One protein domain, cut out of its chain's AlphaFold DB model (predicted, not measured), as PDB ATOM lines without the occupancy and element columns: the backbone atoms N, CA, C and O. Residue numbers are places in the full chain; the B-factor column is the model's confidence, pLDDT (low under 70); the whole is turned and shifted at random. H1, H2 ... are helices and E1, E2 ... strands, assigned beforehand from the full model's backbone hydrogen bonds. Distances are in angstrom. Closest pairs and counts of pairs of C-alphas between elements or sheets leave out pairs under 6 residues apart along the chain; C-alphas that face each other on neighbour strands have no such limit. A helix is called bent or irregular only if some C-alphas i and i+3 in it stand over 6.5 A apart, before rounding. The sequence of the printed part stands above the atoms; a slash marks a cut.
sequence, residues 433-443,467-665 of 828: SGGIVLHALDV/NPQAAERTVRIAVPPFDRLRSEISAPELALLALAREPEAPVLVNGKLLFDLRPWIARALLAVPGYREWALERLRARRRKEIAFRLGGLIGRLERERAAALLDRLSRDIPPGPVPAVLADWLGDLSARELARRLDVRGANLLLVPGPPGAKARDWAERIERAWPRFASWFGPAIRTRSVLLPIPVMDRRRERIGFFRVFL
ATOM      1  N   SER A 433      -2.652 -85.729 -42.581       87.69
ATOM      2  CA  SER A 433      -3.319 -86.958 -43.019       87.69
ATOM      3  C   SER A 433      -3.734 -87.796 -41.803       87.69
ATOM      4  O   SER A 433      -2.874 -88.293 -41.077       87.69
ATOM      5  N   GLY A 434      -5.043 -87.924 -41.573       81.12
ATOM      6  CA  GLY A 434      -5.613 -88.715 -40.477       81.12
ATOM      7  C   GLY A 434      -5.873 -87.968 -39.160       81.12
ATOM      8  O   GLY A 434      -6.396 -88.573 -38.225       81.12
ATOM      9  N   GLY A 435      -5.569 -86.669 -39.047       90.75
ATOM     10  CA  GLY A 435      -5.842 -85.959 -37.798       90.75
ATOM     11  C   GLY A 435      -5.387 -84.508 -37.724       90.75
ATOM     12  O   GLY A 435      -4.917 -83.914 -38.688       90.75
ATOM     13  N   ILE A 436      -5.526 -83.930 -36.536       90.19
ATOM     14  CA  ILE A 436      -5.069 -82.585 -36.193       90.19
ATOM     15  C   ILE A 436      -3.856 -82.725 -35.281       90.19
ATOM     16  O   ILE A 436      -3.911 -83.409 -34.262       90.19
ATOM     17  N   VAL A 437      -2.765 -82.057 -35.627       90.50
ATOM     18  CA  VAL A 437      -1.588 -81.917 -34.774       90.50
ATOM     19  C   VAL A 437      -1.630 -80.536 -34.143       90.50
ATOM     20  O   VAL A 437      -1.554 -79.523 -34.832       90.50
ATOM     21  N   LEU A 438      -1.783 -80.488 -32.828       87.75
ATOM     22  CA  LEU A 438      -1.696 -79.259 -32.058       87.75
ATOM     23  C   LEU A 438      -0.301 -79.159 -31.465       87.75
ATOM     24  O   LEU A 438       0.168 -80.110 -30.849       87.75
ATOM     25  N   HIS A 439       0.329 -78.002 -31.586       87.06
ATOM     26  CA  HIS A 439       1.491 -77.676 -30.776       87.06
ATOM     27  C   HIS A 439       1.082 -76.594 -29.795       87.06
ATOM     28  O   HIS A 439       0.591 -75.548 -30.218       87.06
ATOM     29  N   ALA A 440       1.232 -76.857 -28.505       82.56
ATOM     30  CA  ALA A 440       0.805 -75.945 -27.461       82.56
ATOM     31  C   ALA A 440       1.857 -75.881 -26.362       82.56
ATOM     32  O   ALA A 440       2.420 -76.909 -25.984       82.56
ATOM     33  N   LEU A 441       2.114 -74.686 -25.841       75.62
ATOM     34  CA  LEU A 441       2.941 -74.540 -24.650       75.62
ATOM     35  C   LEU A 441       2.139 -75.047 -23.454       75.62
ATOM     36  O   LEU A 441       1.175 -74.409 -23.026       75.62
ATOM     37  N   ASP A 442       2.519 -76.211 -22.930       65.06
ATOM     38  CA  ASP A 442       1.913 -76.749 -21.719       65.06
ATOM     39  C   ASP A 442       2.531 -76.028 -20.521       65.06
ATOM     40  O   ASP A 442       3.573 -76.411 -19.985       65.06
ATOM     41  N   VAL A 443       1.914 -74.907 -20.151       52.66
ATOM     42  CA  VAL A 443       2.246 -74.181 -18.928       52.66
ATOM     43  C   VAL A 443       1.565 -74.918 -17.781       52.66
ATOM     44  O   VAL A 443       0.496 -74.525 -17.311       52.66
ATOM     45  N   ASN A 467      10.522 -80.202 -12.585       46.00
ATOM     46  CA  ASN A 467      10.536 -80.190 -14.052       46.00
ATOM     47  C   ASN A 467       9.724 -78.989 -14.571       46.00
ATOM     48  O   ASN A 467       8.896 -78.459 -13.835       46.00
ATOM     49  N   PRO A 468       9.998 -78.512 -15.791       44.50
ATOM     50  CA  PRO A 468      10.782 -77.319 -16.050       44.50
ATOM     51  C   PRO A 468       9.889 -76.244 -16.696       44.50
ATOM     52  O   PRO A 468       8.672 -76.377 -16.777       44.50
ATOM     53  N   GLN A 469      10.508 -75.163 -17.152       47.47
ATOM     54  CA  GLN A 469       9.931 -74.134 -18.019       47.47
ATOM     55  C   GLN A 469       8.972 -74.710 -19.086       47.47
ATOM     56  O   GLN A 469       9.224 -75.793 -19.611       47.47
ATOM     57  N   ALA A 470       7.892 -73.976 -19.391       54.91
ATOM     58  CA  ALA A 470       6.848 -74.302 -20.372       54.91
ATOM     59  C   ALA A 470       7.347 -75.185 -21.535       54.91
ATOM     60  O   ALA A 470       8.066 -74.716 -22.416       54.91
ATOM     61  N   ALA A 471       6.968 -76.465 -21.534       63.66
ATOM     62  CA  ALA A 471       7.351 -77.391 -22.592       63.66
ATOM     63  C   ALA A 471       6.304 -77.350 -23.712       63.66
ATOM     64  O   ALA A 471       5.110 -77.539 -23.463       63.66
ATOM     65  N   GLU A 472       6.736 -77.121 -24.953       76.31
ATOM     66  CA  GLU A 472       5.870 -77.293 -26.122       76.31
ATOM     67  C   GLU A 472       5.481 -78.773 -26.226       76.31
ATOM     68  O   GLU A 472       6.328 -79.651 -26.412       76.31
ATOM     69  N   ARG A 473       4.189 -79.069 -26.085       79.69
ATOM     70  CA  ARG A 473       3.634 -80.404 -26.300       79.69
ATOM     71  C   ARG A 473       3.002 -80.482 -27.671       79.69
ATOM     72  O   ARG A 473       2.251 -79.601 -28.082       79.69
ATOM     73  N   THR A 474       3.278 -81.590 -28.349       83.88
ATOM     74  CA  THR A 474       2.590 -81.954 -29.584       83.88
ATOM     75  C   THR A 474       1.463 -82.921 -29.241       83.88
ATOM     76  O   THR A 474       1.716 -84.021 -28.756       83.88
ATOM     77  N   VAL A 475       0.222 -82.509 -29.470       85.19
ATOM     78  CA  VAL A 475      -0.995 -83.283 -29.205       85.19
ATOM     79  C   VAL A 475      -1.580 -83.701 -30.542       85.19
ATOM     80  O   VAL A 475      -1.897 -82.858 -31.376       85.19
ATOM     81  N   ARG A 476      -1.736 -85.006 -30.756       88.12
ATOM     82  CA  ARG A 476      -2.375 -85.539 -31.961       88.12
ATOM     83  C   ARG A 476      -3.824 -85.887 -31.648       88.12
ATOM     84  O   ARG A 476      -4.082 -86.680 -30.749       88.12
ATOM     85  N   ILE A 477      -4.748 -85.280 -32.381       89.38
ATOM     86  CA  ILE A 477      -6.179 -85.577 -32.357       89.38
ATOM     87  C   ILE A 477      -6.499 -86.374 -33.611       89.38
ATOM     88  O   ILE A 477      -6.371 -85.857 -34.719       89.38
ATOM     89  N   ALA A 478      -6.924 -87.620 -33.445       90.62
ATOM     90  CA  ALA A 478      -7.409 -88.416 -34.559       90.62
ATOM     91  C   ALA A 478      -8.769 -87.862 -35.006       90.62
ATOM     92  O   ALA A 478      -9.694 -87.705 -34.205       90.62
ATOM     93  N   VAL A 479      -8.880 -87.535 -36.295       93.00
ATOM     94  CA  VAL A 479     -10.119 -87.020 -36.887       93.00
ATOM     95  C   VAL A 479     -10.664 -88.086 -37.828       93.00
ATOM     96  O   VAL A 479     -10.166 -88.220 -38.947       93.00
ATOM     97  N   PRO A 480     -11.649 -88.888 -37.384       92.88
ATOM     98  CA  PRO A 480     -12.245 -89.903 -38.238       92.88
ATOM     99  C   PRO A 480     -12.963 -89.251 -39.432       92.88
ATOM    100  O   PRO A 480     -13.401 -88.104 -39.334       92.88
ATOM    101  N   PRO A 481     -13.153 -89.975 -40.550       94.56
ATOM    102  CA  PRO A 481     -14.058 -89.533 -41.607       94.56
ATOM    103  C   PRO A 481     -15.437 -89.194 -41.031       94.56
ATOM    104  O   PRO A 481     -15.932 -89.901 -40.148       94.56
ATOM    105  N   PHE A 482     -16.063 -88.129 -41.531       94.69
ATOM    106  CA  PHE A 482     -17.305 -87.611 -40.958       94.69
ATOM    107  C   PHE A 482     -18.435 -88.654 -40.927       94.69
ATOM    108  O   PHE A 482     -19.128 -88.775 -39.918       94.69
ATOM    109  N   ASP A 483     -18.577 -89.465 -41.978       93.25
ATOM    110  CA  ASP A 483     -19.601 -90.515 -42.027       93.25
ATOM    111  C   ASP A 483     -19.394 -91.560 -40.934       93.25
ATOM    112  O   ASP A 483     -20.350 -91.963 -40.271       93.25
ATOM    113  N   ARG A 484     -18.132 -91.911 -40.663       92.94
ATOM    114  CA  ARG A 484     -17.759 -92.812 -39.573       92.94
ATOM    115  C   ARG A 484     -18.014 -92.183 -38.206       92.94
ATOM    116  O   ARG A 484     -18.535 -92.854 -37.320       92.94
ATOM    117  N   LEU A 485     -17.691 -90.901 -38.015       93.50
ATOM    118  CA  LEU A 485     -18.051 -90.181 -36.787       93.50
ATOM    119  C   LEU A 485     -19.567 -90.240 -36.556       93.50
ATOM    120  O   LEU A 485     -20.027 -90.563 -35.461       93.50
ATOM    121  N   ARG A 486     -20.342 -89.939 -37.603       92.00
ATOM    122  CA  ARG A 486     -21.800 -89.869 -37.558       92.00
ATOM    123  C   ARG A 486     -22.428 -91.226 -37.259       92.00
ATOM    124  O   ARG A 486     -23.384 -91.253 -36.483       92.00
ATOM    125  N   SER A 487     -21.943 -92.314 -37.855       87.75
ATOM    126  CA  SER A 487     -22.522 -93.656 -37.708       87.75
ATOM    127  C   SER A 487     -22.004 -94.404 -36.475       87.75
ATOM    128  O   SER A 487     -22.815 -94.980 -35.751       87.75
ATOM    129  N   GLU A 488     -20.696 -94.345 -36.196       88.06
ATOM    130  CA  GLU A 488     -20.022 -95.221 -35.226       88.06
ATOM    131  C   GLU A 488     -19.618 -94.535 -33.915       88.06
ATOM    132  O   GLU A 488     -19.531 -95.211 -32.892       88.06
ATOM    133  N   ILE A 489     -19.322 -93.230 -33.901       89.19
ATOM    134  CA  ILE A 489     -18.663 -92.570 -32.754       89.19
ATOM    135  C   ILE A 489     -19.598 -91.526 -32.136       89.19
ATOM    136  O   ILE A 489     -19.373 -90.317 -32.173       89.19
ATOM    137  N   SER A 490     -20.687 -92.018 -31.543       90.25
ATOM    138  CA  SER A 490     -21.708 -91.187 -30.887       90.25
ATOM    139  C   SER A 490     -21.680 -91.245 -29.356       90.25
ATOM    140  O   SER A 490     -22.580 -90.727 -28.701       90.25
ATOM    141  N   ALA A 491     -20.701 -91.943 -28.779       89.62
ATOM    142  CA  ALA A 491     -20.570 -92.141 -27.342       89.62
ATOM    143  C   ALA A 491     -19.084 -92.242 -26.945       89.62
ATOM    144  O   ALA A 491     -18.267 -92.697 -27.756       89.62
ATOM    145  N   PRO A 492     -18.717 -91.850 -25.714       91.44
ATOM    146  CA  PRO A 492     -17.326 -91.827 -25.260       91.44
ATOM    147  C   PRO A 492     -16.671 -93.215 -25.265       91.44
ATOM    148  O   PRO A 492     -15.508 -93.341 -25.639       91.44
ATOM    149  N   GLU A 493     -17.410 -94.278 -24.939       93.06
ATOM    150  CA  GLU A 493     -16.889 -95.647 -24.994       93.06
ATOM    151  C   GLU A 493     -16.568 -96.112 -26.428       93.06
ATOM    152  O   GLU A 493     -15.609 -96.854 -26.645       93.06
ATOM    153  N   LEU A 494     -17.312 -95.625 -27.429       92.25
ATOM    154  CA  LEU A 494     -17.048 -95.918 -28.843       92.25
ATOM    155  C   LEU A 494     -15.845 -95.122 -29.355       92.25
ATOM    156  O   LEU A 494     -15.040 -95.654 -30.118       92.25
ATOM    157  N   ALA A 495     -15.681 -93.884 -28.886       91.69
ATOM    158  CA  ALA A 495     -14.500 -93.072 -29.162       91.69
ATOM    159  C   ALA A 495     -13.233 -93.717 -28.591       91.69
ATOM    160  O   ALA A 495     -12.225 -93.825 -29.285       91.69
ATOM    161  N   LEU A 496     -13.304 -94.234 -27.362       92.19
ATOM    162  CA  LEU A 496     -12.191 -94.945 -26.742       92.19
ATOM    163  C   LEU A 496     -11.817 -96.222 -27.521       92.19
ATOM    164  O   LEU A 496     -10.637 -96.489 -27.749       92.19
ATOM    165  N   LEU A 497     -12.804 -96.988 -27.998       91.62
ATOM    166  CA  LEU A 497     -12.554 -98.159 -28.850       91.62
ATOM    167  C   LEU A 497     -12.020 -97.799 -30.238       91.62
ATOM    168  O   LEU A 497     -11.240 -98.565 -30.805       91.62
ATOM    169  N   ALA A 498     -12.429 -96.661 -30.800       90.75
ATOM    170  CA  ALA A 498     -11.844 -96.145 -32.031       90.75
ATOM    171  C   ALA A 498     -10.367 -95.792 -31.816       90.75
ATOM    172  O   ALA A 498      -9.535 -96.191 -32.622       90.75
ATOM    173  N   LEU A 499     -10.040 -95.158 -30.687       89.31
ATOM    174  CA  LEU A 499      -8.672 -94.801 -30.320       89.31
ATOM    175  C   LEU A 499      -7.773 -96.021 -30.137       89.31
ATOM    176  O   LEU A 499      -6.600 -95.981 -30.488       89.31
ATOM    177  N   ALA A 500      -8.312 -97.131 -29.627       90.38
ATOM    178  CA  ALA A 500      -7.563 -98.378 -29.459       90.38
ATOM    179  C   ALA A 500      -6.984 -98.937 -30.768       90.38
ATOM    180  O   ALA A 500      -6.071 -99.763 -30.716       90.38
ATOM    181  N   ARG A 501      -7.536 -98.526 -31.919       89.50
ATOM    182  CA  ARG A 501      -7.069 -98.921 -33.254       89.50
ATOM    183  C   ARG A 501      -5.888 -98.085 -33.738       89.50
ATOM    184  O   ARG A 501      -5.145 -98.554 -34.590       89.50
ATOM    185  N   GLU A 502      -5.709 -96.884 -33.197       87.25
ATOM    186  CA  GLU A 502      -4.569 -96.036 -33.535       87.25
ATOM    187  C   GLU A 502      -3.288 -96.653 -32.968       87.25
ATOM    188  O   GLU A 502      -3.350 -97.281 -31.918       87.25
ATOM    189  N   PRO A 503      -2.117 -96.530 -33.601       83.19
ATOM    190  CA  PRO A 503      -0.878 -97.125 -33.090       83.19
ATOM    191  C   PRO A 503      -0.333 -96.399 -31.850       83.19
ATOM    192  O   PRO A 503       0.318 -97.010 -31.005       83.19
ATOM    193  N   GLU A 504      -0.639 -95.112 -31.695       81.38
ATOM    194  CA  GLU A 504      -0.092 -94.268 -30.630       81.38
ATOM    195  C   GLU A 504      -1.029 -94.171 -29.417       81.38
ATOM    196  O   GLU A 504      -2.246 -94.338 -29.517       81.38
ATOM    197  N   ALA A 505      -0.463 -93.954 -28.230       74.88
ATOM    198  CA  ALA A 505      -1.245 -93.658 -27.033       74.88
ATOM    199  C   ALA A 505      -1.757 -92.203 -27.071       74.88
ATOM    200  O   ALA A 505      -1.063 -91.338 -27.614       74.88
ATOM    201  N   PRO A 506      -2.931 -91.901 -26.484       75.62
ATOM    202  CA  PRO A 506      -3.377 -90.523 -26.337       75.62
ATOM    203  C   PRO A 506      -2.351 -89.699 -25.562       75.62
ATOM    204  O   PRO A 506      -1.827 -90.130 -24.533       75.62
ATOM    205  N   VAL A 507      -2.105 -88.480 -26.037       70.62
ATOM    206  CA  VAL A 507      -1.308 -87.502 -25.298       70.62
ATOM    207  C   VAL A 507      -2.164 -86.943 -24.169       70.62
ATOM    208  O   VAL A 507      -3.231 -86.376 -24.404       70.62
ATOM    209  N   LEU A 508      -1.684 -87.094 -22.936       65.88
ATOM    210  CA  LEU A 508      -2.344 -86.539 -21.762       65.88
ATOM    211  C   LEU A 508      -2.133 -85.019 -21.737       65.88
ATOM    212  O   LEU A 508      -0.993 -84.542 -21.744       65.88
ATOM    213  N   VAL A 509      -3.232 -84.268 -21.708       68.19
ATOM    214  CA  VAL A 509      -3.250 -82.800 -21.658       68.19
ATOM    215  C   VAL A 509      -4.052 -82.331 -20.456       68.19
ATOM    216  O   VAL A 509      -5.076 -82.922 -20.125       68.19
ATOM    217  N   ASN A 510      -3.608 -81.249 -19.819       69.69
ATOM    218  CA  ASN A 510      -4.369 -80.604 -18.754       69.69
ATOM    219  C   ASN A 510      -5.735 -80.121 -19.293       69.69
ATOM    220  O   ASN A 510      -5.811 -79.536 -20.373       69.69
ATOM    221  N   GLY A 511      -6.815 -80.330 -18.531       66.31
ATOM    222  CA  GLY A 511      -8.158 -79.857 -18.874       66.31
ATOM    223  C   GLY A 511      -8.251 -78.351 -19.158       66.31
ATOM    224  O   GLY A 511      -9.007 -77.956 -20.038       66.31
ATOM    225  N   LYS A 512      -7.447 -77.502 -18.506       68.38
ATOM    226  CA  LYS A 512      -7.384 -76.069 -18.837       68.38
ATOM    227  C   LYS A 512      -6.834 -75.838 -20.247       68.38
ATOM    228  O   LYS A 512      -7.421 -75.087 -21.023       68.38
ATOM    229  N   LEU A 513      -5.739 -76.521 -20.590       73.62
ATOM    230  CA  LEU A 513      -5.126 -76.432 -21.915       73.62
ATOM    231  C   LEU A 513      -6.126 -76.839 -23.006       73.62
ATOM    232  O   LEU A 513      -6.161 -76.225 -24.066       73.62
ATOM    233  N   LEU A 514      -6.993 -77.819 -22.738       72.94
ATOM    234  CA  LEU A 514      -8.070 -78.195 -23.655       72.94
ATOM    235  C   LEU A 514      -9.006 -77.022 -23.968       72.94
ATOM    236  O   LEU A 514      -9.271 -76.773 -25.144       72.94
ATOM    237  N   PHE A 515      -9.500 -76.301 -22.956       75.44
ATOM    238  CA  PHE A 515     -10.385 -75.151 -23.174       75.44
ATOM    239  C   PHE A 515      -9.712 -74.075 -24.027       75.44
ATOM    240  O   PHE A 515     -10.327 -73.567 -24.968       75.44
ATOM    241  N   ASP A 516      -8.429 -73.821 -23.768       78.94
ATOM    242  CA  ASP A 516      -7.615 -72.877 -24.532       78.94
ATOM    243  C   ASP A 516      -7.412 -73.347 -25.995       78.94
ATOM    244  O   ASP A 516      -7.327 -72.533 -26.921       78.94
ATOM    245  N   LEU A 517      -7.404 -74.665 -26.238       82.62
ATOM    246  CA  LEU A 517      -7.244 -75.275 -27.562       82.62
ATOM    247  C   LEU A 517      -8.546 -75.408 -28.368       82.62
ATOM    248  O   LEU A 517      -8.478 -75.531 -29.594       82.62
ATOM    249  N   ARG A 518      -9.731 -75.338 -27.743       87.75
ATOM    250  CA  ARG A 518     -11.029 -75.526 -28.431       87.75
ATOM    251  C   ARG A 518     -11.203 -74.665 -29.687       87.75
ATOM    252  O   ARG A 518     -11.602 -75.222 -30.711       87.75
ATOM    253  N   PRO A 519     -10.885 -73.352 -29.692       85.69
ATOM    254  CA  PRO A 519     -11.014 -72.539 -30.900       85.69
ATOM    255  C   PRO A 519     -10.147 -73.038 -32.058       85.69
ATOM    256  O   PRO A 519     -10.565 -72.970 -33.214       85.69
ATOM    257  N   TRP A 520      -8.958 -73.556 -31.757       89.56
ATOM    258  CA  TRP A 520      -8.025 -74.084 -32.747       89.56
ATOM    259  C   TRP A 520      -8.490 -75.429 -33.299       89.56
ATOM    260  O   TRP A 520      -8.487 -75.623 -34.514       89.56
ATOM    261  N   ILE A 521      -8.980 -76.312 -32.428       90.19
ATOM    262  CA  ILE A 521      -9.554 -77.601 -32.829       90.19
ATOM    263  C   ILE A 521     -10.798 -77.386 -33.694       90.19
ATOM    264  O   ILE A 521     -10.908 -77.977 -34.762       90.19
ATOM    265  N   ALA A 522     -11.706 -76.496 -33.283       90.94
ATOM    266  CA  ALA A 522     -12.918 -76.175 -34.034       90.94
ATOM    267  C   ALA A 522     -12.599 -75.672 -35.449       90.94
ATOM    268  O   ALA A 522     -13.231 -76.085 -36.421       90.94
ATOM    269  N   ARG A 523     -11.583 -74.808 -35.581       88.81
ATOM    270  CA  ARG A 523     -11.103 -74.318 -36.882       88.81
ATOM    271  C   ARG A 523     -10.497 -75.428 -37.730       88.81
ATOM    272  O   ARG A 523     -10.775 -75.486 -38.921       88.81
ATOM    273  N   ALA A 524      -9.692 -76.300 -37.131       90.81
ATOM    274  CA  ALA A 524      -9.093 -77.409 -37.856       90.81
ATOM    275  C   ALA A 524     -10.155 -78.426 -38.317       90.81
ATOM    276  O   ALA A 524     -10.093 -78.891 -39.448       90.81
ATOM    277  N   LEU A 525     -11.188 -78.689 -37.505       92.88
ATOM    278  CA  LEU A 525     -12.339 -79.511 -37.903       92.88
ATOM    279  C   LEU A 525     -13.151 -78.872 -39.039       92.88
ATOM    280  O   LEU A 525     -13.594 -79.583 -39.931       92.88
ATOM    281  N   LEU A 526     -13.307 -77.542 -39.068       92.50
ATOM    282  CA  LEU A 526     -13.952 -76.849 -40.196       92.50
ATOM    283  C   LEU A 526     -13.206 -77.005 -41.527       92.50
ATOM    284  O   LEU A 526     -13.808 -76.783 -42.577       92.50
ATOM    285  N   ALA A 527     -11.913 -77.327 -41.499       92.00
ATOM    286  CA  ALA A 527     -11.139 -77.580 -42.710       92.00
ATOM    287  C   ALA A 527     -11.360 -79.000 -43.267       92.00
ATOM    288  O   ALA A 527     -10.933 -79.282 -44.384       92.00
ATOM    289  N   VAL A 528     -12.031 -79.885 -42.519       92.62
ATOM    290  CA  VAL A 528     -12.313 -81.263 -42.931       92.62
ATOM    291  C   VAL A 528     -13.688 -81.339 -43.616       92.62
ATOM    292  O   VAL A 528     -14.687 -80.922 -43.017       92.62
ATOM    293  N   PRO A 529     -13.776 -81.884 -44.848       91.44
ATOM    294  CA  PRO A 529     -15.057 -82.140 -45.509       91.44
ATOM    295  C   PRO A 529     -15.988 -83.020 -44.656       91.44
ATOM    296  O   PRO A 529     -15.546 -83.888 -43.903       91.44
ATOM    297  N   GLY A 530     -17.291 -82.779 -44.736       94.94
ATOM    298  CA  GLY A 530     -18.341 -83.367 -43.901       94.94
ATOM    299  C   GLY A 530     -18.571 -82.598 -42.594       94.94
ATOM    300  O   GLY A 530     -19.698 -82.200 -42.292       94.94
ATOM    301  N   TYR A 531     -17.504 -82.321 -41.833       94.81
ATOM    302  CA  TYR A 531     -17.596 -81.542 -40.588       94.81
ATOM    303  C   TYR A 531     -18.039 -80.103 -40.855       94.81
ATOM    304  O   TYR A 531     -18.863 -79.553 -40.119       94.81
ATOM    305  N   ARG A 532     -17.496 -79.496 -41.918       93.44
ATOM    306  CA  ARG A 532     -17.816 -78.128 -42.329       93.44
ATOM    307  C   ARG A 532     -19.280 -77.977 -42.721       93.44
ATOM    308  O   ARG A 532     -19.949 -77.086 -42.205       93.44
ATOM    309  N   GLU A 533     -19.765 -78.817 -43.631       93.50
ATOM    310  CA  GLU A 533     -21.133 -78.761 -44.150       93.50
ATOM    311  C   GLU A 533     -22.133 -78.944 -43.012       93.50
ATOM    312  O   GLU A 533     -23.028 -78.115 -42.838       93.50
ATOM    313  N   TRP A 534     -21.907 -79.959 -42.175       94.75
ATOM    314  CA  TRP A 534     -22.750 -80.238 -41.021       94.75
ATOM    315  C   TRP A 534     -22.768 -79.075 -40.018       94.75
ATOM    316  O   TRP A 534     -23.836 -78.641 -39.582       94.75
ATOM    317  N   ALA A 535     -21.607 -78.505 -39.676       92.00
ATOM    318  CA  ALA A 535     -21.543 -77.396 -38.727       92.00
ATOM    319  C   ALA A 535     -22.214 -76.126 -39.267       92.00
ATOM    320  O   ALA A 535     -22.942 -75.451 -38.534       92.00
ATOM    321  N   LEU A 536     -22.009 -75.807 -40.550       88.31
ATOM    322  CA  LEU A 536     -22.662 -74.671 -41.202       88.31
ATOM    323  C   LEU A 536     -24.182 -74.846 -41.240       88.31
ATOM    324  O   LEU A 536     -24.904 -73.884 -40.978       88.31
ATOM    325  N   GLU A 537     -24.680 -76.052 -41.512       90.75
ATOM    326  CA  GLU A 537     -26.111 -76.355 -41.475       90.75
ATOM    327  C   GLU A 537     -26.711 -76.091 -40.084       90.75
ATOM    328  O   GLU A 537     -27.728 -75.401 -39.967       90.75
ATOM    329  N   ARG A 538     -26.051 -76.556 -39.016       90.50
ATOM    330  CA  ARG A 538     -26.506 -76.348 -37.629       90.50
ATOM    331  C   ARG A 538     -26.438 -74.891 -37.196       90.50
ATOM    332  O   ARG A 538     -27.388 -74.390 -36.591       90.50
ATOM    333  N   LEU A 539     -25.365 -74.182 -37.545       85.44
ATOM    334  CA  LEU A 539     -25.242 -72.746 -37.284       85.44
ATOM    335  C   LEU A 539     -26.355 -71.960 -37.995       85.44
ATOM    336  O   LEU A 539     -27.005 -71.123 -37.365       85.44
ATOM    337  N   ARG A 540     -26.654 -72.289 -39.260       85.38
ATOM    338  CA  ARG A 540     -27.784 -71.708 -40.005       85.38
ATOM    339  C   ARG A 540     -29.122 -72.053 -39.362       85.38
ATOM    340  O   ARG A 540     -29.961 -71.173 -39.205       85.38
ATOM    341  N   ALA A 541     -29.345 -73.302 -38.950       85.81
ATOM    342  CA  ALA A 541     -30.576 -73.719 -38.276       85.81
ATOM    343  C   ALA A 541     -30.792 -72.973 -36.947       85.81
ATOM    344  O   ALA A 541     -31.876 -72.433 -36.716       85.81
ATOM    345  N   ARG A 542     -29.757 -72.868 -36.102       83.00
ATOM    346  CA  ARG A 542     -29.805 -72.105 -34.845       83.00
ATOM    347  C   ARG A 542     -30.083 -70.629 -35.106       83.00
ATOM    348  O   ARG A 542     -30.917 -70.033 -34.428       83.00
ATOM    349  N   ARG A 543     -29.442 -70.053 -36.124       80.62
ATOM    350  CA  ARG A 543     -29.661 -68.656 -36.497       80.62
ATOM    351  C   ARG A 543     -31.065 -68.417 -37.043       80.62
ATOM    352  O   ARG A 543     -31.684 -67.434 -36.656       80.62
ATOM    353  N   ARG A 544     -31.603 -69.323 -37.868       82.62
ATOM    354  CA  ARG A 544     -33.001 -69.272 -38.327       82.62
ATOM    355  C   ARG A 544     -33.964 -69.260 -37.144       82.62
ATOM    356  O   ARG A 544     -34.852 -68.417 -37.126       82.62
ATOM    357  N   LYS A 545     -33.748 -70.107 -36.129       81.75
ATOM    358  CA  LYS A 545     -34.537 -70.089 -34.881       81.75
ATOM    359  C   LYS A 545     -34.414 -68.752 -34.144       81.75
ATOM    360  O   LYS A 545     -35.424 -68.190 -33.743       81.75
ATOM    361  N   GLU A 546     -33.204 -68.213 -34.008       75.81
ATOM    362  CA  GLU A 546     -32.969 -66.931 -33.332       75.81
ATOM    363  C   GLU A 546     -33.626 -65.749 -34.063       75.81
ATOM    364  O   GLU A 546     -34.266 -64.909 -33.431       75.81
ATOM    365  N   ILE A 547     -33.494 -65.680 -35.390       79.75
ATOM    366  CA  ILE A 547     -34.136 -64.645 -36.205       79.75
ATOM    367  C   ILE A 547     -35.654 -64.820 -36.152       79.75
ATOM    368  O   ILE A 547     -36.355 -63.838 -35.933       79.75
ATOM    369  N   ALA A 548     -36.165 -66.049 -36.287       78.75
ATOM    370  CA  ALA A 548     -37.597 -66.321 -36.211       78.75
ATOM    371  C   ALA A 548     -38.188 -65.881 -34.869       78.75
ATOM    372  O   ALA A 548     -39.224 -65.223 -34.822       78.75
ATOM    373  N   PHE A 549     -37.470 -66.170 -33.787       76.50
ATOM    374  CA  PHE A 549     -37.816 -65.733 -32.447       76.50
ATOM    375  C   PHE A 549     -37.809 -64.198 -32.317       76.50
ATOM    376  O   PHE A 549     -38.763 -63.617 -31.805       76.50
ATOM    377  N   ARG A 550     -36.769 -63.513 -32.818       74.31
ATOM    378  CA  ARG A 550     -36.683 -62.036 -32.799       74.31
ATOM    379  C   ARG A 550     -37.762 -61.366 -33.653       74.31
ATOM    380  O   ARG A 550     -38.227 -60.288 -33.306       74.31
ATOM    381  N   LEU A 551     -38.153 -61.998 -34.756       81.25
ATOM    382  CA  LEU A 551     -39.132 -61.486 -35.711       81.25
ATOM    383  C   LEU A 551     -40.552 -62.016 -35.464       81.25
ATOM    384  O   LEU A 551     -41.408 -61.803 -36.318       81.25
ATOM    385  N   GLY A 552     -40.840 -62.682 -34.339       72.06
ATOM    386  CA  GLY A 552     -42.102 -63.410 -34.118       72.06
ATOM    387  C   GLY A 552     -43.385 -62.618 -34.427       72.06
ATOM    388  O   GLY A 552     -44.327 -63.174 -34.985       72.06
ATOM    389  N   GLY A 553     -43.406 -61.302 -34.179       69.12
ATOM    390  CA  GLY A 553     -44.547 -60.429 -34.514       69.12
ATOM    391  C   GLY A 553     -44.620 -59.938 -35.973       69.12
ATOM    392  O   GLY A 553     -45.635 -59.373 -36.390       69.12
ATOM    393  N   LEU A 554     -43.550 -60.107 -36.750       68.00
ATOM    394  CA  LEU A 554     -43.449 -59.760 -38.173       68.00
ATOM    395  C   LEU A 554     -43.631 -60.993 -39.065       68.00
ATOM    396  O   LEU A 554     -44.291 -60.904 -40.095       68.00
ATOM    397  N   ILE A 555     -43.113 -62.153 -38.649       68.00
ATOM    398  CA  ILE A 555     -43.248 -63.410 -39.401       68.00
ATOM    399  C   ILE A 555     -44.698 -63.881 -39.451       68.00
ATOM    400  O   ILE A 555     -45.129 -64.346 -40.497       68.00
ATOM    401  N   GLY A 556     -45.480 -63.681 -38.384       68.94
ATOM    402  CA  GLY A 556     -46.918 -63.975 -38.411       68.94
ATOM    403  C   GLY A 556     -47.711 -63.147 -39.436       68.94
ATOM    404  O   GLY A 556     -48.835 -63.509 -39.757       68.94
ATOM    405  N   ARG A 557     -47.133 -62.050 -39.954       70.31
ATOM    406  CA  ARG A 557     -47.736 -61.173 -40.974       70.31
ATOM    407  C   ARG A 557     -47.196 -61.402 -42.386       70.31
ATOM    408  O   ARG A 557     -47.766 -60.880 -43.338       70.31
ATOM    409  N   LEU A 558     -46.101 -62.140 -42.527       76.38
ATOM    410  CA  LEU A 558     -45.555 -62.516 -43.824       76.38
ATOM    411  C   LEU A 558     -46.145 -63.861 -44.246       76.38
ATOM    412  O   LEU A 558     -46.335 -64.759 -43.427       76.38
ATOM    413  N   GLU A 559     -46.386 -64.026 -45.543       82.69
ATOM    414  CA  GLU A 559     -46.659 -65.345 -46.113       82.69
ATOM    415  C   GLU A 559     -45.523 -66.304 -45.730       82.69
ATOM    416  O   GLU A 559     -44.344 -65.931 -45.784       82.69
ATOM    417  N   ARG A 560     -45.867 -67.540 -45.338       78.25
ATOM    418  CA  ARG A 560     -44.900 -68.532 -44.823       78.25
ATOM    419  C   ARG A 560     -43.690 -68.701 -45.747       78.25
ATOM    420  O   ARG A 560     -42.567 -68.811 -45.263       78.25
ATOM    421  N   GLU A 561     -43.910 -68.660 -47.058       80.12
ATOM    422  CA  GLU A 561     -42.862 -68.792 -48.076       80.12
ATOM    423  C   GLU A 561     -41.907 -67.592 -48.099       80.12
ATOM    424  O   GLU A 561     -40.688 -67.767 -48.099       80.12
ATOM    425  N   ARG A 562     -42.433 -66.361 -48.020       84.00
ATOM    426  CA  ARG A 562     -41.614 -65.139 -47.953       84.00
ATOM    427  C   ARG A 562     -40.828 -65.061 -46.650       84.00
ATOM    428  O   ARG A 562     -39.666 -64.660 -46.658       84.00
ATOM    429  N   ALA A 563     -41.433 -65.485 -45.539       76.81
ATOM    430  CA  ALA A 563     -40.748 -65.581 -44.255       76.81
ATOM    431  C   ALA A 563     -39.605 -66.608 -44.297       76.81
ATOM    432  O   ALA A 563     -38.505 -66.313 -43.828       76.81
ATOM    433  N   ALA A 564     -39.828 -67.780 -44.903       78.75
ATOM    434  CA  ALA A 564     -38.800 -68.804 -45.072       78.75
ATOM    435  C   ALA A 564     -37.641 -68.321 -45.960       78.75
ATOM    436  O   ALA A 564     -36.481 -68.472 -45.575       78.75
ATOM    437  N   ALA A 565     -37.939 -67.678 -47.095       84.50
ATOM    438  CA  ALA A 565     -36.927 -67.138 -48.003       84.50
ATOM    439  C   ALA A 565     -36.093 -66.018 -47.350       84.50
ATOM    440  O   ALA A 565     -34.869 -65.976 -47.496       84.50
ATOM    441  N   LEU A 566     -36.739 -65.135 -46.579       80.56
ATOM    442  CA  LEU A 566     -36.063 -64.077 -45.829       80.56
ATOM    443  C   LEU A 566     -35.163 -64.648 -44.725       80.56
ATOM    444  O   LEU A 566     -34.015 -64.227 -44.599       80.56
ATOM    445  N   LEU A 567     -35.657 -65.618 -43.945       76.44
ATOM    446  CA  LEU A 567     -34.874 -66.294 -42.906       76.44
ATOM    447  C   LEU A 567     -33.653 -67.003 -43.486       76.44
ATOM    448  O   LEU A 567     -32.571 -66.943 -42.901       76.44
ATOM    449  N   ASP A 568     -33.823 -67.662 -44.630       79.31
ATOM    450  CA  ASP A 568     -32.738 -68.350 -45.307       79.31
ATOM    451  C   ASP A 568     -31.668 -67.358 -45.786       79.31
ATOM    452  O   ASP A 568     -30.506 -67.504 -45.407       79.31
ATOM    453  N   ARG A 569     -32.059 -66.278 -46.479       84.25
ATOM    454  CA  ARG A 569     -31.138 -65.214 -46.917       84.25
ATOM    455  C   ARG A 569     -30.379 -64.587 -45.745       84.25
ATOM    456  O   ARG A 569     -29.154 -64.532 -45.772       84.25
ATOM    457  N   LEU A 570     -31.084 -64.202 -44.679       76.62
ATOM    458  CA  LEU A 570     -30.469 -63.615 -43.481       76.62
ATOM    459  C   LEU A 570     -29.533 -64.584 -42.743       76.62
ATOM    460  O   LEU A 570     -28.670 -64.146 -41.987       76.62
ATOM    461  N   SER A 571     -29.692 -65.895 -42.933       74.12
ATOM    462  CA  SER A 571     -28.816 -66.900 -42.323       74.12
ATOM    463  C   SER A 571     -27.528 -67.169 -43.113       74.12
ATOM    464  O   SER A 571     -26.609 -67.768 -42.553       74.12
ATOM    465  N   ARG A 572     -27.432 -66.734 -44.381       76.44
ATOM    466  CA  ARG A 572     -26.258 -66.966 -45.246       76.44
ATOM    467  C   ARG A 572     -25.131 -65.944 -45.045       76.44
ATOM    468  O   ARG A 572     -23.973 -66.338 -45.128       76.44
ATOM    469  N   ASP A 573     -25.460 -64.689 -44.732       71.81
ATOM    470  CA  ASP A 573     -24.517 -63.553 -44.803       71.81
ATOM    471  C   ASP A 573     -23.837 -63.175 -43.471       71.81
ATOM    472  O   ASP A 573     -23.174 -62.145 -43.368       71.81
ATOM    473  N   ILE A 574     -23.997 -63.976 -42.417       52.38
ATOM    474  CA  ILE A 574     -23.541 -63.604 -41.069       52.38
ATOM    475  C   ILE A 574     -22.285 -64.404 -40.716       52.38
ATOM    476  O   ILE A 574     -22.274 -65.620 -40.938       52.38
ATOM    477  N   PRO A 575     -21.233 -63.761 -40.160       58.16
ATOM    478  CA  PRO A 575     -20.014 -64.447 -39.758       58.16
ATOM    479  C   PRO A 575     -20.364 -65.657 -38.890       58.16
ATOM    480  O   PRO A 575     -21.294 -65.573 -38.077       58.16
ATOM    481  N   PRO A 576     -19.658 -66.787 -39.074       57.19
ATOM    482  CA  PRO A 576     -19.932 -67.986 -38.304       57.19
ATOM    483  C   PRO A 576     -19.937 -67.589 -36.828       57.19
ATOM    484  O   PRO A 576     -19.021 -66.906 -36.367       57.19
ATOM    485  N   GLY A 577     -21.008 -67.947 -36.112       60.81
ATOM    486  CA  GLY A 577     -21.099 -67.751 -34.664       60.81
ATOM    487  C   GLY A 577     -19.968 -68.494 -33.940       60.81
ATOM    488  O   GLY A 577     -18.965 -68.859 -34.553       60.81
ATOM    489  N   PRO A 578     -20.077 -68.787 -32.638       74.38
ATOM    490  CA  PRO A 578     -19.038 -69.555 -31.964       74.38
ATOM    491  C   PRO A 578     -19.015 -70.990 -32.518       74.38
ATOM    492  O   PRO A 578     -19.657 -71.883 -31.979       74.38
ATOM    493  N   VAL A 579     -18.252 -71.216 -33.593       82.06
ATOM    494  CA  VAL A 579     -17.924 -72.529 -34.160       82.06
ATOM    495  C   VAL A 579     -17.524 -73.509 -33.051       82.06
ATOM    496  O   VAL A 579     -18.023 -74.630 -33.101       82.06
ATOM    497  N   PRO A 580     -16.760 -73.104 -32.003       80.50
ATOM    498  CA  PRO A 580     -16.437 -73.972 -30.867       80.50
ATOM    499  C   PRO A 580     -17.632 -74.578 -30.112       80.50
ATOM    500  O   PRO A 580     -17.459 -75.545 -29.377       80.50
ATOM    501  N   ALA A 581     -18.829 -73.993 -30.234       74.00
ATOM    502  CA  ALA A 581     -20.049 -74.488 -29.594       74.00
ATOM    503  C   ALA A 581     -20.779 -75.558 -30.428       74.00
ATOM    504  O   ALA A 581     -21.723 -76.172 -29.942       74.00
ATOM    505  N   VAL A 582     -20.388 -75.748 -31.693       88.69
ATOM    506  CA  VAL A 582     -20.942 -76.770 -32.601       88.69
ATOM    507  C   VAL A 582     -19.884 -77.821 -32.941       88.69
ATOM    508  O   VAL A 582     -20.199 -79.007 -33.010       88.69
ATOM    509  N   LEU A 583     -18.635 -77.390 -33.121       90.94
ATOM    510  CA  LEU A 583     -17.457 -78.219 -33.355       90.94
ATOM    511  C   LEU A 583     -16.450 -77.995 -32.237       90.94
ATOM    512  O   LEU A 583     -16.162 -76.855 -31.907       90.94
ATOM    513  N   ALA A 584     -15.851 -79.062 -31.721       90.31
ATOM    514  CA  ALA A 584     -15.007 -79.004 -30.529       90.31
ATOM    515  C   ALA A 584     -15.748 -78.484 -29.292       90.31
ATOM    516  O   ALA A 584     -15.171 -77.776 -28.458       90.31
ATOM    517  N   ASP A 585     -17.026 -78.850 -29.174       88.12
ATOM    518  CA  ASP A 585     -17.731 -78.629 -27.927       88.12
ATOM    519  C   ASP A 585     -17.168 -79.514 -26.814       88.12
ATOM    520  O   ASP A 585     -16.457 -80.492 -27.057       88.12
ATOM    521  N   TRP A 586     -17.474 -79.167 -25.581       85.81
ATOM    522  CA  TRP A 586     -17.231 -80.049 -24.463       85.81
ATOM    523  C   TRP A 586     -18.523 -80.790 -24.153       85.81
ATOM    524  O   TRP A 586     -19.551 -80.184 -23.863       85.81
ATOM    525  N   LEU A 587     -18.490 -82.110 -24.317       85.56
ATOM    526  CA  LEU A 587     -19.694 -82.935 -24.206       85.56
ATOM    527  C   LEU A 587     -19.964 -83.382 -22.770       85.56
ATOM    528  O   LEU A 587     -21.086 -83.784 -22.457       85.56
ATOM    529  N   GLY A 588     -18.948 -83.277 -21.920       81.69
ATOM    530  CA  GLY A 588     -19.006 -83.556 -20.500       81.69
ATOM    531  C   GLY A 588     -17.771 -84.296 -20.018       81.69
ATOM    532  O   GLY A 588     -16.812 -84.556 -20.764       81.69
ATOM    533  N   ASP A 589     -17.853 -84.676 -18.757       83.25
ATOM    534  CA  ASP A 589     -16.778 -85.294 -18.017       83.25
ATOM    535  C   ASP A 589     -17.116 -86.700 -17.554       83.25
ATOM    536  O   ASP A 589     -18.264 -87.035 -17.260       83.25
ATOM    537  N   LEU A 590     -16.094 -87.548 -17.481       84.69
ATOM    538  CA  LEU A 590     -16.222 -88.922 -17.010       84.69
ATOM    539  C   LEU A 590     -14.997 -89.307 -16.202       84.69
ATOM    540  O   LEU A 590     -13.882 -89.027 -16.613       84.69
ATOM    541  N   SER A 591     -15.153 -90.030 -15.098       85.62
ATOM    542  CA  SER A 591     -13.993 -90.696 -14.503       85.62
ATOM    543  C   SER A 591     -13.553 -91.879 -15.371       85.62
ATOM    544  O   SER A 591     -14.365 -92.503 -16.062       85.62
ATOM    545  N   ALA A 592     -12.270 -92.235 -15.316       88.06
ATOM    546  CA  ALA A 592     -11.744 -93.418 -15.990       88.06
ATOM    547  C   ALA A 592     -12.502 -94.691 -15.579       88.06
ATOM    548  O   ALA A 592     -12.816 -95.523 -16.431       88.06
ATOM    549  N   ARG A 593     -12.883 -94.818 -14.301       86.31
ATOM    550  CA  ARG A 593     -13.728 -95.922 -13.823       86.31
ATOM    551  C   ARG A 593     -15.134 -95.889 -14.398       86.31
ATOM    552  O   ARG A 593     -15.643 -96.947 -14.755       86.31
ATOM    553  N   GLU A 594     -15.773 -94.726 -14.484       86.94
ATOM    554  CA  GLU A 594     -17.102 -94.618 -15.087       86.94
ATOM    555  C   GLU A 594     -17.057 -94.985 -16.574       86.94
ATOM    556  O   GLU A 594     -17.896 -95.754 -17.047       86.94
ATOM    557  N   LEU A 595     -16.035 -94.522 -17.296       92.00
ATOM    558  CA  LEU A 595     -15.813 -94.889 -18.692       92.00
ATOM    559  C   LEU A 595     -15.566 -96.397 -18.851       92.00
ATOM    560  O   LEU A 595     -16.208 -97.032 -19.689       92.00
ATOM    561  N   ALA A 596     -14.709 -96.988 -18.011       91.81
ATOM    562  CA  ALA A 596     -14.483 -98.431 -17.981       91.81
ATOM    563  C   ALA A 596     -15.782 -99.192 -17.705       91.81
ATOM    564  O   ALA A 596     -16.113-100.139 -18.412       91.81
ATOM    565  N   ARG A 597     -16.562 -98.753 -16.712       90.50
ATOM    566  CA  ARG A 597     -17.841 -99.366 -16.345       90.50
ATOM    567  C   ARG A 597     -18.831 -99.328 -17.507       90.50
ATOM    568  O   ARG A 597     -19.470-100.341 -17.774       90.50
ATOM    569  N   ARG A 598     -18.972 -98.187 -18.194       92.62
ATOM    570  CA  ARG A 598     -19.850 -98.052 -19.370       92.62
ATOM    571  C   ARG A 598     -19.413 -98.980 -20.498       92.62
ATOM    572  O   ARG A 598     -20.248 -99.686 -21.057       92.62
ATOM    573  N   LEU A 599     -18.114 -99.015 -20.783       93.88
ATOM    574  CA  LEU A 599     -17.525 -99.869 -21.810       93.88
ATOM    575  C   LEU A 599     -17.741-101.364 -21.513       93.88
ATOM    576  O   LEU A 599     -18.180-102.112 -22.386       93.88
ATOM    577  N   ASP A 600     -17.489-101.783 -20.274       93.75
ATOM    578  CA  ASP A 600     -17.648-103.158 -19.787       93.75
ATOM    579  C   ASP A 600     -19.117-103.609 -19.833       93.75
ATOM    580  O   ASP A 600     -19.445-104.631 -20.435       93.75
ATOM    581  N   VAL A 601     -20.032-102.798 -19.287       91.44
ATOM    582  CA  VAL A 601     -21.483-103.060 -19.333       91.44
ATOM    583  C   VAL A 601     -21.980-103.164 -20.772       91.44
ATOM    584  O   VAL A 601     -22.743-104.075 -21.095       91.44
ATOM    585  N   ARG A 602     -21.525-102.275 -21.660       91.94
ATOM    586  CA  ARG A 602     -21.897-102.309 -23.077       91.94
ATOM    587  C   ARG A 602     -21.428-103.596 -23.751       91.94
ATOM    588  O   ARG A 602     -22.227-104.245 -24.422       91.94
ATOM    589  N   GLY A 603     -20.170-103.992 -23.549       92.25
ATOM    590  CA  GLY A 603     -19.644-105.256 -24.071       92.25
ATOM    591  C   GLY A 603     -20.397-106.474 -23.534       92.25
ATOM    592  O   GLY A 603     -20.721-107.388 -24.291       92.25
ATOM    593  N   ALA A 604     -20.749-106.457 -22.249       92.31
ATOM    594  CA  ALA A 604     -21.517-107.517 -21.610       92.31
ATOM    595  C   ALA A 604     -22.934-107.631 -22.196       92.31
ATOM    596  O   ALA A 604     -23.381-108.731 -22.514       92.31
ATOM    597  N   ASN A 605     -23.617-106.506 -22.418       91.00
ATOM    598  CA  ASN A 605     -24.948-106.497 -23.027       91.00
ATOM    599  C   ASN A 605     -24.930-106.963 -24.485       91.00
ATOM    600  O   ASN A 605     -25.848-107.666 -24.896       91.00
ATOM    601  N   LEU A 606     -23.871-106.669 -25.246       88.88
ATOM    602  CA  LEU A 606     -23.709-107.193 -26.609       88.88
ATOM    603  C   LEU A 606     -23.601-108.724 -26.646       88.88
ATOM    604  O   LEU A 606     -24.101-109.344 -27.582       88.88
ATOM    605  N   LEU A 607     -23.016-109.350 -25.619       89.31
ATOM    606  CA  LEU A 607     -22.997-110.812 -25.482       89.31
ATOM    607  C   LEU A 607     -24.365-111.407 -25.117       89.31
ATOM    608  O   LEU A 607     -24.579-112.601 -25.329       89.31
ATOM    609  N   LEU A 608     -25.273-110.598 -24.566       89.25
ATOM    610  CA  LEU A 608     -26.627-111.001 -24.183       89.25
ATOM    611  C   LEU A 608     -27.659-110.766 -25.291       89.25
ATOM    612  O   LEU A 608     -28.809-111.146 -25.108       89.25
ATOM    613  N   VAL A 609     -27.311-110.176 -26.435       85.88
ATOM    614  CA  VAL A 609     -28.261-109.996 -27.547       85.88
ATOM    615  C   VAL A 609     -28.575-111.358 -28.207       85.88
ATOM    616  O   VAL A 609     -27.641-112.086 -28.553       85.88
ATOM    617  N   PRO A 610     -29.861-111.741 -28.379       77.31
ATOM    618  CA  PRO A 610     -30.247-113.024 -28.970       77.31
ATOM    619  C   PRO A 610     -30.061-113.043 -30.496       77.31
ATOM    620  O   PRO A 610     -30.263-112.032 -31.173       77.31
ATOM    621  N   GLY A 611     -29.728-114.223 -31.027       66.50
ATOM    622  CA  GLY A 611     -29.514-114.500 -32.453       66.50
ATOM    623  C   GLY A 611     -28.167-115.189 -32.710       66.50
ATOM    624  O   GLY A 611     -27.292-115.138 -31.836       66.50
ATOM    625  N   PRO A 612     -27.962-115.829 -33.886       52.19
ATOM    626  CA  PRO A 612     -26.613-116.159 -34.326       52.19
ATOM    627  C   PRO A 612     -25.885-114.820 -34.322       52.19
ATOM    628  O   PRO A 612     -26.351-113.889 -34.982       52.19
ATOM    629  N   PRO A 613     -24.848-114.638 -33.495       50.12
ATOM    630  CA  PRO A 613     -24.204-113.349 -33.421       50.12
ATOM    631  C   PRO A 613     -23.745-113.064 -34.836       50.12
ATOM    632  O   PRO A 613     -22.885-113.781 -35.348       50.12
ATOM    633  N   GLY A 614     -24.320-112.048 -35.486       53.59
ATOM    634  CA  GLY A 614     -23.624-111.453 -36.613       53.59
ATOM    635  C   GLY A 614     -22.216-111.225 -36.087       53.59
ATOM    636  O   GLY A 614     -22.092-110.679 -34.986       53.59
ATOM    637  N   ALA A 615     -21.195-111.756 -36.770       61.41
ATOM    638  CA  ALA A 615     -19.821-111.875 -36.263       61.41
ATOM    639  C   ALA A 615     -19.353-110.626 -35.478       61.41
ATOM    640  O   ALA A 615     -18.661-110.728 -34.474       61.41
ATOM    641  N   LYS A 616     -19.882-109.466 -35.870       69.88
ATOM    642  CA  LYS A 616     -19.847-108.146 -35.234       69.88
ATOM    643  C   LYS A 616     -20.106-108.108 -33.717       69.88
ATOM    644  O   LYS A 616     -19.316-107.483 -33.028       69.88
ATOM    645  N   ALA A 617     -21.160-108.710 -33.154       74.31
ATOM    646  CA  ALA A 617     -21.471-108.542 -31.718       74.31
ATOM    647  C   ALA A 617     -20.454-109.249 -30.803       74.31
ATOM    648  O   ALA A 617     -19.995-108.670 -29.815       74.31
ATOM    649  N   ARG A 618     -20.055-110.478 -31.165       76.31
ATOM    650  CA  ARG A 618     -18.950-111.188 -30.499       76.31
ATOM    651  C   ARG A 618     -17.625-110.468 -30.734       76.31
ATOM    652  O   ARG A 618     -16.900-110.237 -29.770       76.31
ATOM    653  N   ASP A 619     -17.382-110.021 -31.965       84.69
ATOM    654  CA  ASP A 619     -16.196-109.236 -32.302       84.69
ATOM    655  C   ASP A 619     -16.096-107.963 -31.449       84.69
ATOM    656  O   ASP A 619     -15.016-107.638 -30.979       84.69
ATOM    657  N   TRP A 620     -17.197-107.273 -31.134       87.06
ATOM    658  CA  TRP A 620     -17.155-106.104 -30.246       87.06
ATOM    659  C   TRP A 620     -16.699-106.440 -28.824       87.06
ATOM    660  O   TRP A 620     -15.822-105.753 -28.303       87.06
ATOM    661  N   ALA A 621     -17.266-107.471 -28.194       89.00
ATOM    662  CA  ALA A 621     -16.859-107.867 -26.845       89.00
ATOM    663  C   ALA A 621     -15.388-108.314 -26.815       89.00
ATOM    664  O   ALA A 621     -14.628-107.901 -25.943       89.00
ATOM    665  N   GLU A 622     -14.960-109.089 -27.813       91.00
ATOM    666  CA  GLU A 622     -13.560-109.488 -27.953       91.00
ATOM    667  C   GLU A 622     -12.637-108.300 -28.249       91.00
ATOM    668  O   GLU A 622     -11.523-108.238 -27.737       91.00
ATOM    669  N   ARG A 623     -13.079-107.320 -29.043       92.19
ATOM    670  CA  ARG A 623     -12.333-106.079 -29.291       92.19
ATOM    671  C   ARG A 623     -12.156-105.270 -28.015       92.19
ATOM    672  O   ARG A 623     -11.069-104.737 -27.813       92.19
ATOM    673  N   ILE A 624     -13.186-105.184 -27.171       94.00
ATOM    674  CA  ILE A 624     -13.098-104.522 -25.863       94.00
ATOM    675  C   ILE A 624     -12.038-105.210 -25.005       94.00
ATOM    676  O   ILE A 624     -11.164-104.533 -24.477       94.00
ATOM    677  N   GLU A 625     -12.066-106.537 -24.919       93.44
ATOM    678  CA  GLU A 625     -11.082-107.308 -24.153       93.44
ATOM    679  C   GLU A 625      -9.662-107.177 -24.699       93.44
ATOM    680  O   GLU A 625      -8.740-106.924 -23.930       93.44
ATOM    681  N   ARG A 626      -9.477-107.288 -26.021       94.94
ATOM    682  CA  ARG A 626      -8.169-107.105 -26.672       94.94
ATOM    683  C   ARG A 626      -7.606-105.705 -26.423       94.94
ATOM    684  O   ARG A 626      -6.401-105.552 -26.246       94.94
ATOM    685  N   ALA A 627      -8.466-104.688 -26.395       94.62
ATOM    686  CA  ALA A 627      -8.072-103.311 -26.120       94.62
ATOM    687  C   ALA A 627      -7.917-103.005 -24.618       94.62
ATOM    688  O   ALA A 627      -7.272-102.020 -24.258       94.62
ATOM    689  N   TRP A 628      -8.462-103.841 -23.731       94.44
ATOM    690  CA  TRP A 628      -8.522-103.568 -22.296       94.44
ATOM    691  C   TRP A 628      -7.156-103.344 -21.633       94.44
ATOM    692  O   TRP A 628      -7.026-102.352 -20.913       94.44
ATOM    693  N   PRO A 629      -6.110-104.162 -21.894       92.50
ATOM    694  CA  PRO A 629      -4.775-103.921 -21.340       92.50
ATOM    695  C   PRO A 629      -4.188-102.579 -21.780       92.50
ATOM    696  O   PRO A 629      -3.449-101.939 -21.035       92.50
ATOM    697  N   ARG A 630      -4.540-102.131 -22.989       90.44
ATOM    698  CA  ARG A 630      -4.109-100.846 -23.532       90.44
ATOM    699  C   ARG A 630      -4.836 -99.680 -22.863       90.44
ATOM    700  O   ARG A 630      -4.208 -98.686 -22.530       90.44
ATOM    701  N   PHE A 631      -6.130 -99.815 -22.586       91.19
ATOM    702  CA  PHE A 631      -6.849 -98.827 -21.778       91.19
ATOM    703  C   PHE A 631      -6.303 -98.760 -20.355       91.19
ATOM    704  O   PHE A 631      -6.064 -97.673 -19.839       91.19
ATOM    705  N   ALA A 632      -6.020 -99.914 -19.753       87.56
ATOM    706  CA  ALA A 632      -5.397 -99.988 -18.440       87.56
ATOM    707  C   ALA A 632      -4.004 -99.336 -18.416       87.56
ATOM    708  O   ALA A 632      -3.627 -98.784 -17.389       87.56
ATOM    709  N   SER A 633      -3.246 -99.352 -19.520       84.94
ATOM    710  CA  SER A 633      -1.960 -98.648 -19.592       84.94
ATOM    711  C   SER A 633      -2.117 -97.136 -19.789       84.94
ATOM    712  O   SER A 633      -1.329 -96.372 -19.239       84.94
ATOM    713  N   TRP A 634      -3.149 -96.688 -20.513       85.06
ATOM    714  CA  TRP A 634      -3.462 -95.262 -20.681       85.06
ATOM    715  C   TRP A 634      -4.009 -94.614 -19.411       85.06
ATOM    716  O   TRP A 634      -3.688 -93.468 -19.111       85.06
ATOM    717  N   PHE A 635      -4.830 -95.356 -18.670       82.62
ATOM    718  CA  PHE A 635      -5.502 -94.913 -17.449       82.62
ATOM    719  C   PHE A 635      -4.921 -95.591 -16.196       82.62
ATOM    720  O   PHE A 635      -5.631 -95.779 -15.206       82.62
ATOM    721  N   GLY A 636      -3.652 -96.010 -16.275       66.88
ATOM    722  CA  GLY A 636      -2.950 -96.782 -15.249       66.88
ATOM    723  C   GLY A 636      -2.853 -96.087 -13.886       66.88
ATOM    724  O   GLY A 636      -3.286 -94.943 -13.727       66.88
ATOM    725  N   PRO A 637      -2.307 -96.779 -12.867       61.81
ATOM    726  CA  PRO A 637      -2.417 -96.356 -11.475       61.81
ATOM    727  C   PRO A 637      -1.863 -94.943 -11.244       61.81
ATOM    728  O   PRO A 637      -0.731 -94.657 -11.627       61.81
ATOM    729  N   ALA A 638      -2.688 -94.095 -10.614       53.41
ATOM    730  CA  ALA A 638      -2.398 -92.748 -10.105       53.41
ATOM    731  C   ALA A 638      -1.298 -91.983 -10.856       53.41
ATOM    732  O   ALA A 638      -0.274 -91.592 -10.293       53.41
ATOM    733  N   ILE A 639      -1.524 -91.715 -12.136       52.34
ATOM    734  CA  ILE A 639      -0.814 -90.621 -12.795       52.34
ATOM    735  C   ILE A 639      -1.332 -89.313 -12.180       52.34
ATOM    736  O   ILE A 639      -2.529 -89.061 -12.217       52.34
ATOM    737  N   ARG A 640      -0.449 -88.436 -11.667       50.44
ATOM    738  CA  ARG A 640      -0.815 -87.080 -11.170       50.44
ATOM    739  C   ARG A 640      -1.427 -86.161 -12.250       50.44
ATOM    740  O   ARG A 640      -1.665 -84.982 -12.002       50.44
ATOM    741  N   THR A 641      -1.664 -86.672 -13.458       54.72
ATOM    742  CA  THR A 641      -2.367 -85.946 -14.514       54.72
ATOM    743  C   THR A 641      -3.856 -85.956 -14.180       54.72
ATOM    744  O   THR A 641      -4.462 -87.016 -14.115       54.72
ATOM    745  N   ARG A 642      -4.445 -84.780 -13.930       58.97
ATOM    746  CA  ARG A 642      -5.817 -84.657 -13.399       58.97
ATOM    747  C   ARG A 642      -6.903 -85.072 -14.396       58.97
ATOM    748  O   ARG A 642      -7.994 -85.466 -14.007       58.97
ATOM    749  N   SER A 643      -6.622 -84.960 -15.688       66.38
ATOM    750  CA  SER A 643      -7.579 -85.247 -16.754       66.38
ATOM    751  C   SER A 643      -6.869 -85.665 -18.035       66.38
ATOM    752  O   SER A 643      -5.748 -85.247 -18.308       66.38
ATOM    753  N   VAL A 644      -7.534 -86.502 -18.820       69.06
ATOM    754  CA  VAL A 644      -7.094 -86.988 -20.123       69.06
ATOM    755  C   VAL A 644      -8.131 -86.568 -21.149       69.06
ATOM    756  O   VAL A 644      -9.319 -86.839 -20.985       69.06
ATOM    757  N   LEU A 645      -7.699 -85.920 -22.225       72.38
ATOM    758  CA  LEU A 645      -8.558 -85.733 -23.386       72.38
ATOM    759  C   LEU A 645      -8.667 -87.065 -24.124       72.38
ATOM    760  O   LEU A 645      -7.640 -87.655 -24.455       72.38
ATOM    761  N   LEU A 646      -9.882 -87.506 -24.449       76.62
ATOM    762  CA  LEU A 646     -10.054 -88.489 -25.517       76.62
ATOM    763  C   LEU A 646      -9.813 -87.755 -26.842       76.62
ATOM    764  O   LEU A 646     -10.652 -86.937 -27.224       76.62
ATOM    765  N   PRO A 647      -8.690 -87.982 -27.548       81.00
ATOM    766  CA  PRO A 647      -8.287 -87.172 -28.690       81.00
ATOM    767  C   PRO A 647      -9.011 -87.632 -29.965       81.00
ATOM    768  O   PRO A 647      -8.405 -87.762 -31.022       81.00
ATOM    769  N   ILE A 648     -10.309 -87.921 -29.844       87.50
ATOM    770  CA  ILE A 648     -11.214 -88.301 -30.925       87.50
ATOM    771  C   ILE A 648     -12.526 -87.547 -30.706       87.50
ATOM    772  O   ILE A 648     -13.102 -87.652 -29.619       87.50
ATOM    773  N   PRO A 649     -13.010 -86.790 -31.707       92.50
ATOM    774  CA  PRO A 649     -14.291 -86.114 -31.602       92.50
ATOM    775  C   PRO A 649     -15.427 -87.136 -31.489       92.50
ATOM    776  O   PRO A 649     -15.380 -88.209 -32.088       92.50
ATOM    777  N   VAL A 650     -16.472 -86.774 -30.754       94.25
ATOM    778  CA  VAL A 650     -17.691 -87.564 -30.570       94.25
ATOM    779  C   VAL A 650     -18.885 -86.755 -31.050       94.25
ATOM    780  O   VAL A 650     -18.963 -85.549 -30.815       94.25
ATOM    781  N   MET A 651     -19.814 -87.415 -31.738       95.19
ATOM    782  CA  MET A 651     -21.077 -86.816 -32.162       95.19
ATOM    783  C   MET A 651     -22.135 -86.996 -31.070       95.19
ATOM    784  O   MET A 651     -22.701 -88.080 -30.916       95.19
ATOM    785  N   ASP A 652     -22.473 -85.925 -30.360       91.44
ATOM    786  CA  ASP A 652     -23.668 -85.891 -29.523       91.44
ATOM    787  C   ASP A 652     -24.889 -85.612 -30.407       91.44
ATOM    788  O   ASP A 652     -25.222 -84.467 -30.729       91.44
ATOM    789  N   ARG A 653     -25.570 -86.689 -30.810       89.62
ATOM    790  CA  ARG A 653     -26.775 -86.609 -31.648       89.62
ATOM    791  C   ARG A 653     -27.933 -85.889 -30.954       89.62
ATOM    792  O   ARG A 653     -28.768 -85.327 -31.651       89.62
ATOM    793  N   ARG A 654     -28.004 -85.911 -29.616       81.38
ATOM    794  CA  ARG A 654     -29.101 -85.280 -28.863       81.38
ATOM    795  C   ARG A 654     -28.923 -83.772 -28.810       81.38
ATOM    796  O   ARG A 654     -29.879 -83.038 -29.030       81.38
ATOM    797  N   ARG A 655     -27.700 -83.316 -28.529       81.75
ATOM    798  CA  ARG A 655     -27.368 -81.883 -28.488       81.75
ATOM    799  C   ARG A 655     -27.066 -81.303 -29.871       81.75
ATOM    800  O   ARG A 655     -26.975 -80.085 -29.998       81.75
ATOM    801  N   GLU A 656     -26.922 -82.163 -30.880       91.06
ATOM    802  CA  GLU A 656     -26.496 -81.823 -32.239       91.06
ATOM    803  C   GLU A 656     -25.139 -81.107 -32.241       91.06
ATOM    804  O   GLU A 656     -24.971 -80.048 -32.848       91.06
ATOM    805  N   ARG A 657     -24.170 -81.680 -31.515       93.44
ATOM    806  CA  ARG A 657     -22.821 -81.122 -31.331       93.44
ATOM    807  C   ARG A 657     -21.756 -82.166 -31.620       93.44
ATOM    808  O   ARG A 657     -21.949 -83.349 -31.351       93.44
ATOM    809  N   ILE A 658     -20.615 -81.714 -32.123       95.94
ATOM    810  CA  ILE A 658     -19.396 -82.513 -32.187       95.94
ATOM    811  C   ILE A 658     -18.431 -81.947 -31.170       95.94
ATOM    812  O   ILE A 658     -18.080 -80.766 -31.213       95.94
ATOM    813  N   GLY A 659     -17.975 -82.797 -30.269       93.25
ATOM    814  CA  GLY A 659     -17.140 -82.354 -29.175       93.25
ATOM    815  C   GLY A 659     -16.267 -83.447 -28.608       93.25
ATOM    816  O   GLY A 659     -16.070 -84.489 -29.227       93.25
ATOM    817  N   PHE A 660     -15.729 -83.186 -27.432       91.56
ATOM    818  CA  PHE A 660     -14.798 -84.066 -26.755       91.56
ATOM    819  C   PHE A 660     -15.276 -84.339 -25.335       91.56
ATOM    820  O   PHE A 660     -15.893 -83.482 -24.697       91.56
ATOM    821  N   PHE A 661     -14.968 -85.539 -24.854       87.94
ATOM    822  CA  PHE A 661     -15.108 -85.897 -23.451       87.94
ATOM    823  C   PHE A 661     -13.758 -85.760 -22.763       87.94
ATOM    824  O   PHE A 661     -12.717 -86.141 -23.317       87.94
ATOM    825  N   ARG A 662     -13.791 -85.250 -21.537       85.50
ATOM    826  CA  ARG A 662     -12.641 -85.238 -20.642       85.50
ATOM    827  C   ARG A 662     -12.769 -86.412 -19.676       85.50
ATOM    828  O   ARG A 662     -13.831 -86.667 -19.118       85.50
ATOM    829  N   VAL A 663     -11.681 -87.161 -19.532       86.12
ATOM    830  CA  VAL A 663     -11.618 -88.346 -18.679       86.12
ATOM    831  C   VAL A 663     -10.769 -88.041 -17.455       86.12
ATOM    832  O   VAL A 663      -9.557 -87.879 -17.566       86.12
ATOM    833  N   PHE A 664     -11.389 -87.942 -16.286       80.81
ATOM    834  CA  PHE A 664     -10.698 -87.726 -15.023       80.81
ATOM    835  C   PHE A 664     -10.030 -88.992 -14.512       80.81
ATOM    836  O   PHE A 664     -10.569 -90.097 -14.617       80.81
ATOM    837  N   LEU A 665      -8.858 -88.807 -13.915       79.12
ATOM    838  CA  LEU A 665      -8.102 -89.867 -13.265       79.12
ATOM    839  C   LEU A 665      -8.259 -89.746 -11.742       79.12
ATOM    840  O   LEU A 665      -8.366 -88.626 -11.241       79.12
TER     841      LEU A 665
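What this domain is: This is residues 433 to 443 and 467 to 665 of the 828 residues of an uncharacterized protein of Acidobacteria bacterium (UniProt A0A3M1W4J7). What shape do these atoms make? A small, strongly twisted sheet, E3 to E6, forms the core, with H3 on one face and H2 on the other, and three arms extend from this body: the ribbon of E1 and E2, the helices H4, H5 and H6, and the helical hairpin H7 and H8. The outline is flat, spanning 63 by 58 by 29 A, and the whole is only just loose, close to compact, with a radius of gyration of the C-alphas of 20.5 A. What are its parts? The 210 printed residues include eight named helices and six named strands, in the order E1 E2 H1 H2 H3 H4 H5 H6 E3 H7 H8 E4 E5 E6, and the class is mixed, helices and strands. The core sheet is branched and mixed, E3 parallel and E4 and E5 antiparallel to E6, while E1 and E2 make a separate antiparallel sheet.

How they stand to each other: What does the printed part begin with? E1, residues 435 to 442, and E2, residues 471 to 478, are antiparallel neighbours at 158 degrees, with N 436 and O 477 within hydrogen-bond range at 2.8 A. E1 comes closest to H3, residues 511 to 526, where the C-alphas of Ile 436 and Ala 524 are 6.8 A apart. How is the branched sheet paired? E6, residues 657 to 664, has E3, residues 583 to 591, on one side and E4, residues 643 to 645, and E5, residues 650 to 652, on the other side. E3 and E6 are parallel at 29 degrees, with N 587 and O 660 within hydrogen-bond range at 3.0 A. E4 is antiparallel to E6, with N 644 and O 663 at 2.7 A, and E5 and E6 are an antiparallel hairpin, with N 650 and O 659 at 2.8 A. Which helices are on that sheet? H1, residues 482 to 488, and H4, residues 531 to 550, only graze it, while H3 is on it at a height of 6.3 A, its closest C-alphas to E3 being Ala 522 and Ala 584, 5.0 A apart. H2, residues 492 to 499, is on the opposite face at a height of 7.5 A. H7, residues 592 to 607, is on the same face as H2 and stands up from the sheet at 58 degrees. How do the other helices stand? H6, residues 560 to 572, touches H4 at a steep tilt of 54 degrees, opposite ways, closest at the C-alphas of Arg 540 and Ser 571, 5.4 A, and H5, residues 552 to 555, is close to both but not clearly touching. H7 and H8, residues 615 to 634, touch as a helical hairpin at a shallow tilt of 19 degrees, closest at the C-alphas of Gly 603 and Ala 621, 4.7 A. Every O i to N i+4 pair is within hydrogen-bond range in H1, H2, H4, H6 and H7, against 10 of 12 in H3 and 14 of 16 in H8; H5 is too short for such a pair, and its one O i to N i+3 pair is not within range.

Where its parts are: Where do the strands run? E1 begins at C-alpha 435, (-5.842, -85.959, -37.798), and measures 20.1 A; E2 measures 22.0 A, E3 22.9 A and E6 21.4 A. E6 ends at C-alpha 664, (-10.698, -87.726, -15.023). How long are the longer helices? H3 measures 22.3 A, H4 28.4 A, H6 18.7 A, H7 22.8 A and H8 28.0 A. H3 and H8 are irregular: C-alphas 516 and 519 are 7.2 A apart, and C-alphas 626 and 629 are 7.1 A apart.

The domain as a whole: How far does it reach? The two C-alphas farthest apart, those of Asn 467 and Glu 559, are 67.2 A apart, and residues 610 to 615 stand free. Where is the chain cut or its link long? Residues 444 to 466 are not printed, with 11.3 A between C-alphas 443 and 467, and of the links printed whole, H2 to H3 is long with 11 residues. Where is confidence low? The mean pLDDT of the printed part is 81.9, and 35 residues are under 70, among them residues 467 to 471, 611 to 616 and 636 to 644.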